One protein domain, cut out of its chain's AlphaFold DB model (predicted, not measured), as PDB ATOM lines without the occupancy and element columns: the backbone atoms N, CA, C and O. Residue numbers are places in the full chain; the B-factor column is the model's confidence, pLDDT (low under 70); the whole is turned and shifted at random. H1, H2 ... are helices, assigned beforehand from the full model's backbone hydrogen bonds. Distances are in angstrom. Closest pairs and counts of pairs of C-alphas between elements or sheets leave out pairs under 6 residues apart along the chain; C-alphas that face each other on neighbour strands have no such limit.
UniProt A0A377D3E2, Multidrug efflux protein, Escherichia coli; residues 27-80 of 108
ATOM      1  N   LYS A  27      55.572   9.881  21.231       66.81
ATOM      2  CA  LYS A  27      54.943  11.086  20.651       66.81
ATOM      3  C   LYS A  27      55.095  11.215  19.130       66.81
ATOM      4  O   LYS A  27      54.381  12.011  18.518       66.81
ATOM      5  N   LYS A  28      55.975  10.427  18.504       72.00
ATOM      6  CA  LYS A  28      56.263  10.451  17.056       72.00
ATOM      7  C   LYS A  28      56.115   9.046  16.446       72.00
ATOM      8  O   LYS A  28      56.285   8.055  17.146       72.00
ATOM      9  N   GLY A  29      55.765   8.974  15.158       81.44
ATOM     10  CA  GLY A  29      55.553   7.716  14.422       81.44
ATOM     11  C   GLY A  29      54.148   7.107  14.561       81.44
ATOM     12  O   GLY A  29      53.200   7.775  14.984       81.44
ATOM     13  N   PHE A  30      54.024   5.825  14.199       81.25
ATOM     14  CA  PHE A  30      52.762   5.069  14.173       81.25
ATOM     15  C   PHE A  30      52.078   4.997  15.547       81.25
ATOM     16  O   PHE A  30      50.899   5.324  15.664       81.25
ATOM     17  N   PHE A  31      52.827   4.693  16.615       81.94
ATOM     18  CA  PHE A  31      52.288   4.635  17.981       81.94
ATOM     19  C   PHE A  31      51.802   5.994  18.500       81.94
ATOM     20  O   PHE A  31      50.829   6.059  19.246       81.94
ATOM     21  N   GLY A  32      52.404   7.101  18.051       83.69
ATOM     22  CA  GLY A  32      51.918   8.442  18.377       83.69
ATOM     23  C   GLY A  32      50.618   8.791  17.648       83.69
ATOM     24  O   GLY A  32      49.732   9.418  18.230       83.69
ATOM     25  N   ALA A  33      50.470   8.373  16.387       84.81
ATOM     26  CA  ALA A  33      49.217   8.527  15.647       84.81
ATOM     27  C   ALA A  33      48.101   7.645  16.229       84.81
ATOM     28  O   ALA A  33      46.987   8.135  16.421       84.81
ATOM     29  N   PHE A  34      48.419   6.401  16.599       87.50
ATOM     30  CA  PHE A  34      47.507   5.501  17.302       87.50
ATOM     31  C   PHE A  34      47.069   6.081  18.648       87.50
ATOM     32  O   PHE A  34      45.876   6.150  18.909       87.50
ATOM     33  N   ASN A  35      47.995   6.609  19.455       86.81
ATOM     34  CA  ASN A  35      47.660   7.251  20.727       86.81
ATOM     35  C   ASN A  35      46.698   8.440  20.527       86.81
ATOM     36  O   ASN A  35      45.721   8.597  21.253       86.81
ATOM     37  N   ARG A  36      46.895   9.252  19.479       88.94
ATOM     38  CA  ARG A  36      45.957  10.339  19.138       88.94
ATOM     39  C   ARG A  36      44.580   9.828  18.698       88.94
ATOM     40  O   ARG A  36      43.573  10.433  19.063       88.94
ATOM     41  N   PHE A  37      44.517   8.749  17.919       90.38
ATOM     42  CA  PHE A  37      43.254   8.130  17.503       90.38
ATOM     43  C   PHE A  37      42.514   7.484  18.681       90.38
ATOM     44  O   PHE A  37      41.306   7.675  18.832       90.38
ATOM     45  N   TYR A  38      43.248   6.780  19.542       89.25
ATOM     46  CA  TYR A  38      42.723   6.145  20.740       89.25
ATOM     47  C   TYR A  38      42.132   7.183  21.692       89.25
ATOM     48  O   TYR A  38      40.957   7.080  22.023       89.25
ATOM     49  N   ARG A  39      42.869   8.261  22.004       89.56
ATOM     50  CA  ARG A  39      42.354   9.362  22.841       89.56
ATOM     51  C   ARG A  39      41.063   9.969  22.285       89.56
ATOM     52  O   ARG A  39      40.108  10.173  23.021       89.56
ATOM     53  N   ARG A  40      40.980  10.188  20.966       91.81
ATOM     54  CA  ARG A  40      39.743  10.681  20.327       91.81
ATOM     55  C   ARG A  40      38.584   9.687  20.424       91.81
ATOM     56  O   ARG A  40      37.431  10.108  20.485       91.81
ATOM     57  N   THR A  41      38.871   8.391  20.371       92.62
ATOM     58  CA  THR A  41      37.867   7.329  20.508       92.62
ATOM     59  C   THR A  41      37.391   7.211  21.953       92.62
ATOM     60  O   THR A  41      36.187   7.139  22.187       92.62
ATOM     61  N   GLU A  42      38.310   7.284  22.914       94.25
ATOM     62  CA  GLU A  42      38.028   7.291  24.350       94.25
ATOM     63  C   GLU A  42      37.135   8.473  24.738       94.25
ATOM     64  O   GLU A  42      36.064   8.263  25.304       94.25
ATOM     65  N   ASP A  43      37.477   9.695  24.313       94.06
ATOM     66  CA  ASP A  43      36.670  10.891  24.586       94.06
ATOM     67  C   ASP A  43      35.234  10.769  24.045       94.06
ATOM     68  O   ASP A  43      34.281  11.304  24.621       94.06
ATOM     69  N   LYS A  44      35.067  10.110  22.891       93.19
ATOM     70  CA  LYS A  44      33.750   9.846  22.295       93.19
ATOM     71  C   LYS A  44      33.004   8.769  23.071       93.19
ATOM     72  O   LYS A  44      31.807   8.926  23.299       93.19
ATOM     73  N   TYR A  45      33.691   7.708  23.487       93.94
ATOM     74  CA  TYR A  45      33.112   6.642  24.296       93.94
ATOM     75  C   TYR A  45      32.642   7.178  25.647       93.94
ATOM     76  O   TYR A  45      31.480   6.992  25.992       93.94
ATOM     77  N   GLN A  46      33.481   7.934  26.361       94.00
ATOM     78  CA  GLN A  46      33.110   8.570  27.625       94.00
ATOM     79  C   GLN A  46      31.881   9.468  27.459       94.00
ATOM     80  O   GLN A  46      30.916   9.342  28.214       94.00
ATOM     81  N   ARG A  47      31.858  10.326  26.429       93.44
ATOM     82  CA  ARG A  47      30.686  11.163  26.120       93.44
ATOM     83  C   ARG A  47      29.442  10.334  25.790       93.44
ATOM     84  O   ARG A  47      28.355  10.676  26.251       93.44
ATOM     85  N   GLY A  48      29.592   9.244  25.041       91.31
ATOM     86  CA  GLY A  48      28.510   8.315  24.714       91.31
ATOM     87  C   GLY A  48      27.948   7.611  25.948       91.31
ATOM     88  O   GLY A  48      26.733   7.572  26.134       91.31
ATOM     89  N   VAL A  49      28.815   7.130  26.839       93.25
ATOM     90  CA  VAL A  49      28.428   6.512  28.112       93.25
ATOM     91  C   VAL A  49      27.699   7.524  28.991       93.25
ATOM     92  O   VAL A  49      26.597   7.240  29.454       93.25
ATOM     93  N   ILE A  50      28.233   8.738  29.156       92.12
ATOM     94  CA  ILE A  50      27.574   9.803  29.932       92.12
ATOM     95  C   ILE A  50      26.204  10.149  29.334       92.12
ATOM     96  O   ILE A  50      25.241  10.356  30.073       92.12
ATOM     97  N   TYR A  51      26.082  10.184  28.007       91.50
ATOM     98  CA  TYR A  51      24.808  10.418  27.330       91.50
ATOM     99  C   TYR A  51      23.789   9.299  27.606       91.50
ATOM    100  O   TYR A  51      22.633   9.581  27.934       91.50
ATOM    101  N   VAL A  52      24.221   8.036  27.548       89.81
ATOM    102  CA  VAL A  52      23.399   6.865  27.895       89.81
ATOM    103  C   VAL A  52      22.967   6.906  29.361       89.81
ATOM    104  O   VAL A  52      21.801   6.638  29.649       89.81
ATOM    105  N   LEU A  53      23.861   7.299  30.273       89.31
ATOM    106  CA  LEU A  53      23.557   7.450  31.699       89.31
ATOM    107  C   LEU A  53      22.548   8.578  31.951       89.31
ATOM    108  O   LEU A  53      21.566   8.372  32.659       89.31
ATOM    109  N   ARG A  54      22.718   9.751  31.324       88.31
ATOM    110  CA  ARG A  54      21.750  10.862  31.428       88.31
ATOM    111  C   ARG A  54      20.365  10.483  30.905       88.31
ATOM    112  O   ARG A  54      19.364  11.025  31.364       88.31
ATOM    113  N   ARG A  55      20.290   9.546  29.955       91.12
ATOM    114  CA  ARG A  55      19.038   9.009  29.408       91.12
ATOM    115  C   ARG A  55      18.796   7.552  29.834       91.12
ATOM    116  O   ARG A  55      18.220   6.777  29.065       91.12
ATOM    117  N   ALA A  56      19.150   7.205  31.076       85.12
ATOM    118  CA  ALA A  56      18.986   5.861  31.639       85.12
ATOM    119  C   ALA A  56      17.563   5.295  31.466       85.12
ATOM    120  O   ALA A  56      17.391   4.128  31.134       85.12
ATOM    121  N   ALA A  57      16.525   6.128  31.606       85.56
ATOM    122  CA  ALA A  57      15.140   5.684  31.433       85.56
ATOM    123  C   ALA A  57      14.828   5.211  29.995       85.56
ATOM    124  O   ALA A  57      14.140   4.211  29.803       85.56
ATOM    125  N   ARG A  58      15.356   5.889  28.961       90.50
ATOM    126  CA  ARG A  58      15.128   5.491  27.553       90.50
ATOM    127  C   ARG A  58      15.948   4.263  27.183       90.50
ATOM    128  O   ARG A  58      15.480   3.436  26.410       90.50
ATOM    129  N   THR A  59      17.164   4.160  27.712       86.81
ATOM    130  CA  THR A  59      18.060   3.030  27.441       86.81
ATOM    131  C   THR A  59      17.586   1.767  28.156       86.81
ATOM    132  O   THR A  59      17.610   0.700  27.549       86.81
ATOM    133  N   MET A  60      17.031   1.888  29.366       89.50
ATOM    134  CA  MET A  60      16.316   0.792  30.030       89.50
ATOM    135  C   MET A  60      15.067   0.371  29.258       89.50
ATOM    136  O   MET A  60      14.864  -0.820  29.047       89.50
ATOM    137  N   GLY A  61      14.281   1.327  28.749       94.25
ATOM    138  CA  GLY A  61      13.157   1.020  27.860       94.25
ATOM    139  C   GLY A  61      13.585   0.208  26.632       94.25
ATOM    140  O   GLY A  61      12.978  -0.814  26.334       94.25
ATOM    141  N   LEU A  62      14.678   0.597  25.964       93.81
ATOM    142  CA  LEU A  62      15.242  -0.167  24.845       93.81
ATOM    143  C   LEU A  62      15.663  -1.583  25.268       93.81
ATOM    144  O   LEU A  62      15.371  -2.539  24.557       93.81
ATOM    145  N   TYR A  63      16.307  -1.732  26.427       92.75
ATOM    146  CA  TYR A  63      16.697  -3.040  26.964       92.75
ATOM    147  C   TYR A  63      15.488  -3.946  27.220       92.75
ATOM    148  O   TYR A  63      15.510  -5.120  26.854       92.75
ATOM    149  N   VAL A  64      14.414  -3.396  27.789       95.75
ATOM    150  CA  VAL A  64      13.153  -4.117  28.006       95.75
ATOM    151  C   VAL A  64      12.497  -4.484  26.676       95.75
ATOM    152  O   VAL A  64      11.993  -5.592  26.542       95.75
ATOM    153  N   VAL A  65      12.543  -3.609  25.668       96.50
ATOM    154  CA  VAL A  65      12.026  -3.914  24.323       96.50
ATOM    155  C   VAL A  65      12.830  -5.029  23.657       96.50
ATOM    156  O   VAL A  65      12.236  -5.920  23.061       96.50
ATOM    157  N   LEU A  66      14.158  -5.027  23.775       93.88
ATOM    158  CA  LEU A  66      15.008  -6.079  23.214       93.88
ATOM    159  C   LEU A  66      14.804  -7.413  23.939       93.88
ATOM    160  O   LEU A  66      14.547  -8.426  23.291       93.88
ATOM    161  N   GLY A  67      14.860  -7.417  25.272       93.94
ATOM    162  CA  GLY A  67      14.647  -8.621  26.078       93.94
ATOM    163  C   GLY A  67      13.221  -9.159  25.951       93.94
ATOM    164  O   GLY A  67      13.021 -10.348  25.725       93.94
ATOM    165  N   GLY A  68      12.229  -8.273  26.012       93.69
ATOM    166  CA  GLY A  68      10.824  -8.591  25.776       93.69
ATOM    167  C   GLY A  68      10.583  -9.075  24.351       93.69
ATOM    168  O   GLY A  68       9.893 -10.066  24.162       93.69
ATOM    169  N   GLY A  69      11.205  -8.457  23.348       93.50
ATOM    170  CA  GLY A  69      11.145  -8.882  21.952       93.50
ATOM    171  C   GLY A  69      11.713 -10.285  21.752       93.50
ATOM    172  O   GLY A  69      11.047 -11.126  21.156       93.50
ATOM    173  N   MET A  70      12.888 -10.577  22.318       89.38
ATOM    174  CA  MET A  70      13.469 -11.924  22.305       89.38
ATOM    175  C   MET A  70      12.582 -12.933  23.042       89.38
ATOM    176  O   MET A  70      12.351 -14.023  22.527       89.38
ATOM    177  N   ALA A  71      12.036 -12.579  24.208       87.81
ATOM    178  CA  ALA A  71      11.161 -13.454  24.986       87.81
ATOM    179  C   ALA A  71       9.821 -13.723  24.281       87.81
ATOM    180  O   ALA A  71       9.363 -14.861  24.235       87.81
ATOM    181  N   LEU A  72       9.210 -12.701  23.678       87.44
ATOM    182  CA  LEU A  72       7.977 -12.815  22.900       87.44
ATOM    183  C   LEU A  72       8.207 -13.584  21.603       87.44
ATOM    184  O   LEU A  72       7.376 -14.408  21.232       87.44
ATOM    185  N   MET A  73       9.326 -13.344  20.916       83.31
ATOM    186  CA  MET A  73       9.702 -14.091  19.720       83.31
ATOM    187  C   MET A  73       9.960 -15.556  20.066       83.31
ATOM    188  O   MET A  73       9.437 -16.428  19.380       83.31
ATOM    189  N   MET A  74      10.658 -15.834  21.172       81.06
ATOM    190  CA  MET A  74      10.843 -17.183  21.704       81.06
ATOM    191  C   MET A  74       9.497 -17.824  22.061       81.06
ATOM    192  O   MET A  74       9.260 -18.954  21.662       81.06
ATOM    193  N   TRP A  75       8.582 -17.127  22.743       78.56
ATOM    194  CA  TRP A  75       7.256 -17.659  23.089       78.56
ATOM    195  C   TRP A  75       6.420 -17.948  21.833       78.56
ATOM    196  O   TRP A  75       5.860 -19.038  21.696       78.56
ATOM    197  N   LYS A  76       6.391 -17.022  20.869       74.56
ATOM    198  CA  LYS A  76       5.697 -17.203  19.584       74.56
ATOM    199  C   LYS A  76       6.286 -18.371  18.789       74.56
ATOM    200  O   LYS A  76       5.523 -19.220  18.330       74.56
ATOM    201  N   ASN A  77       7.613 -18.478  18.694       64.62
ATOM    202  CA  ASN A  77       8.266 -19.620  18.051       64.62
ATOM    203  C   ASN A  77       8.154 -20.907  18.876       64.62
ATOM    204  O   ASN A  77       8.165 -21.974  18.289       64.62
ATOM    205  N   CYS A  78       7.957 -20.879  20.194       52.44
ATOM    206  CA  CYS A  78       7.783 -22.097  20.994       52.44
ATOM    207  C   CYS A  78       6.445 -22.817  20.714       52.44
ATOM    208  O   CYS A  78       6.265 -23.952  21.150       52.44
ATOM    209  N   ARG A  79       5.523 -22.193  19.960       54.66
ATOM    210  CA  ARG A  79       4.326 -22.850  19.405       54.66
ATOM    211  C   ARG A  79       4.591 -23.529  18.046       54.66
ATOM    212  O   ARG A  79       3.833 -24.415  17.672       54.66
ATOM    213  N   ALA A  80       5.667 -23.158  17.343       51.94
ATOM    214  CA  ALA A  80       6.039 -23.686  16.023       51.94
ATOM    215  C   ALA A  80       7.353 -24.484  16.011       51.94
ATOM    216  O   ALA A  80       7.609 -25.233  15.073       51.94
TER     217      ALA A  80
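This is residues 27 to 80 of the 108 residues of the protein "Multidrug efflux protein" of Escherichia coli (UniProt A0A377D3E2). Two long helices, H1 and then H2, meet near their ends at a single linking residue and make an open L, close to a right angle. The two arms run outward from that corner with no other part of the printed stretch between them, and the whole is thin, with spans of 62 by 28 by 5 A. The printed part has 54 residues with two named helices and no named strand; the class is all helix. It is extended, with a radius of gyration of the C-alphas of 19.7 A.

H1, residues 30 to 54, is joined to H2, residues 56 to 77, by a tight link of one residue, Arg 55. The two helices are close but not clearly touching, with 1 pair of C-alphas within 8 A. That closest pair is Val 52 and Thr 59, whose C-alphas are 6.6 A apart. Their lines are about perpendicular, at 85 degrees, and their centres are 28.9 A apart. Residues 37 to 51 of H1 stand free, and so do residues 61 to 80, of which 61 to 77 belong to H2. In both H1 and H2, every pair of O i and N i+4 is within hydrogen-bond range.

H1 begins at Phe 30, C-alpha at (52.762, 5.069, 14.173), and ends at Arg 54, C-alpha at (21.750, 10.862, 31.428), 36.0 A from first to last C-alpha. H2 runs from Ala 56 to Asn 77, 30.8 A from first to last C-alpha, and its last C-alpha is at (8.266, -19.620, 18.051).

The two C-alphas farthest apart are those of Lys 28 and Arg 79, at 61.7 A. The printed part, residues 27 to 80, has no cut, and its one link between named elements is tight. The mean pLDDT of the printed part is 86.1; residue 27 and residues 77 to 80 are under 70.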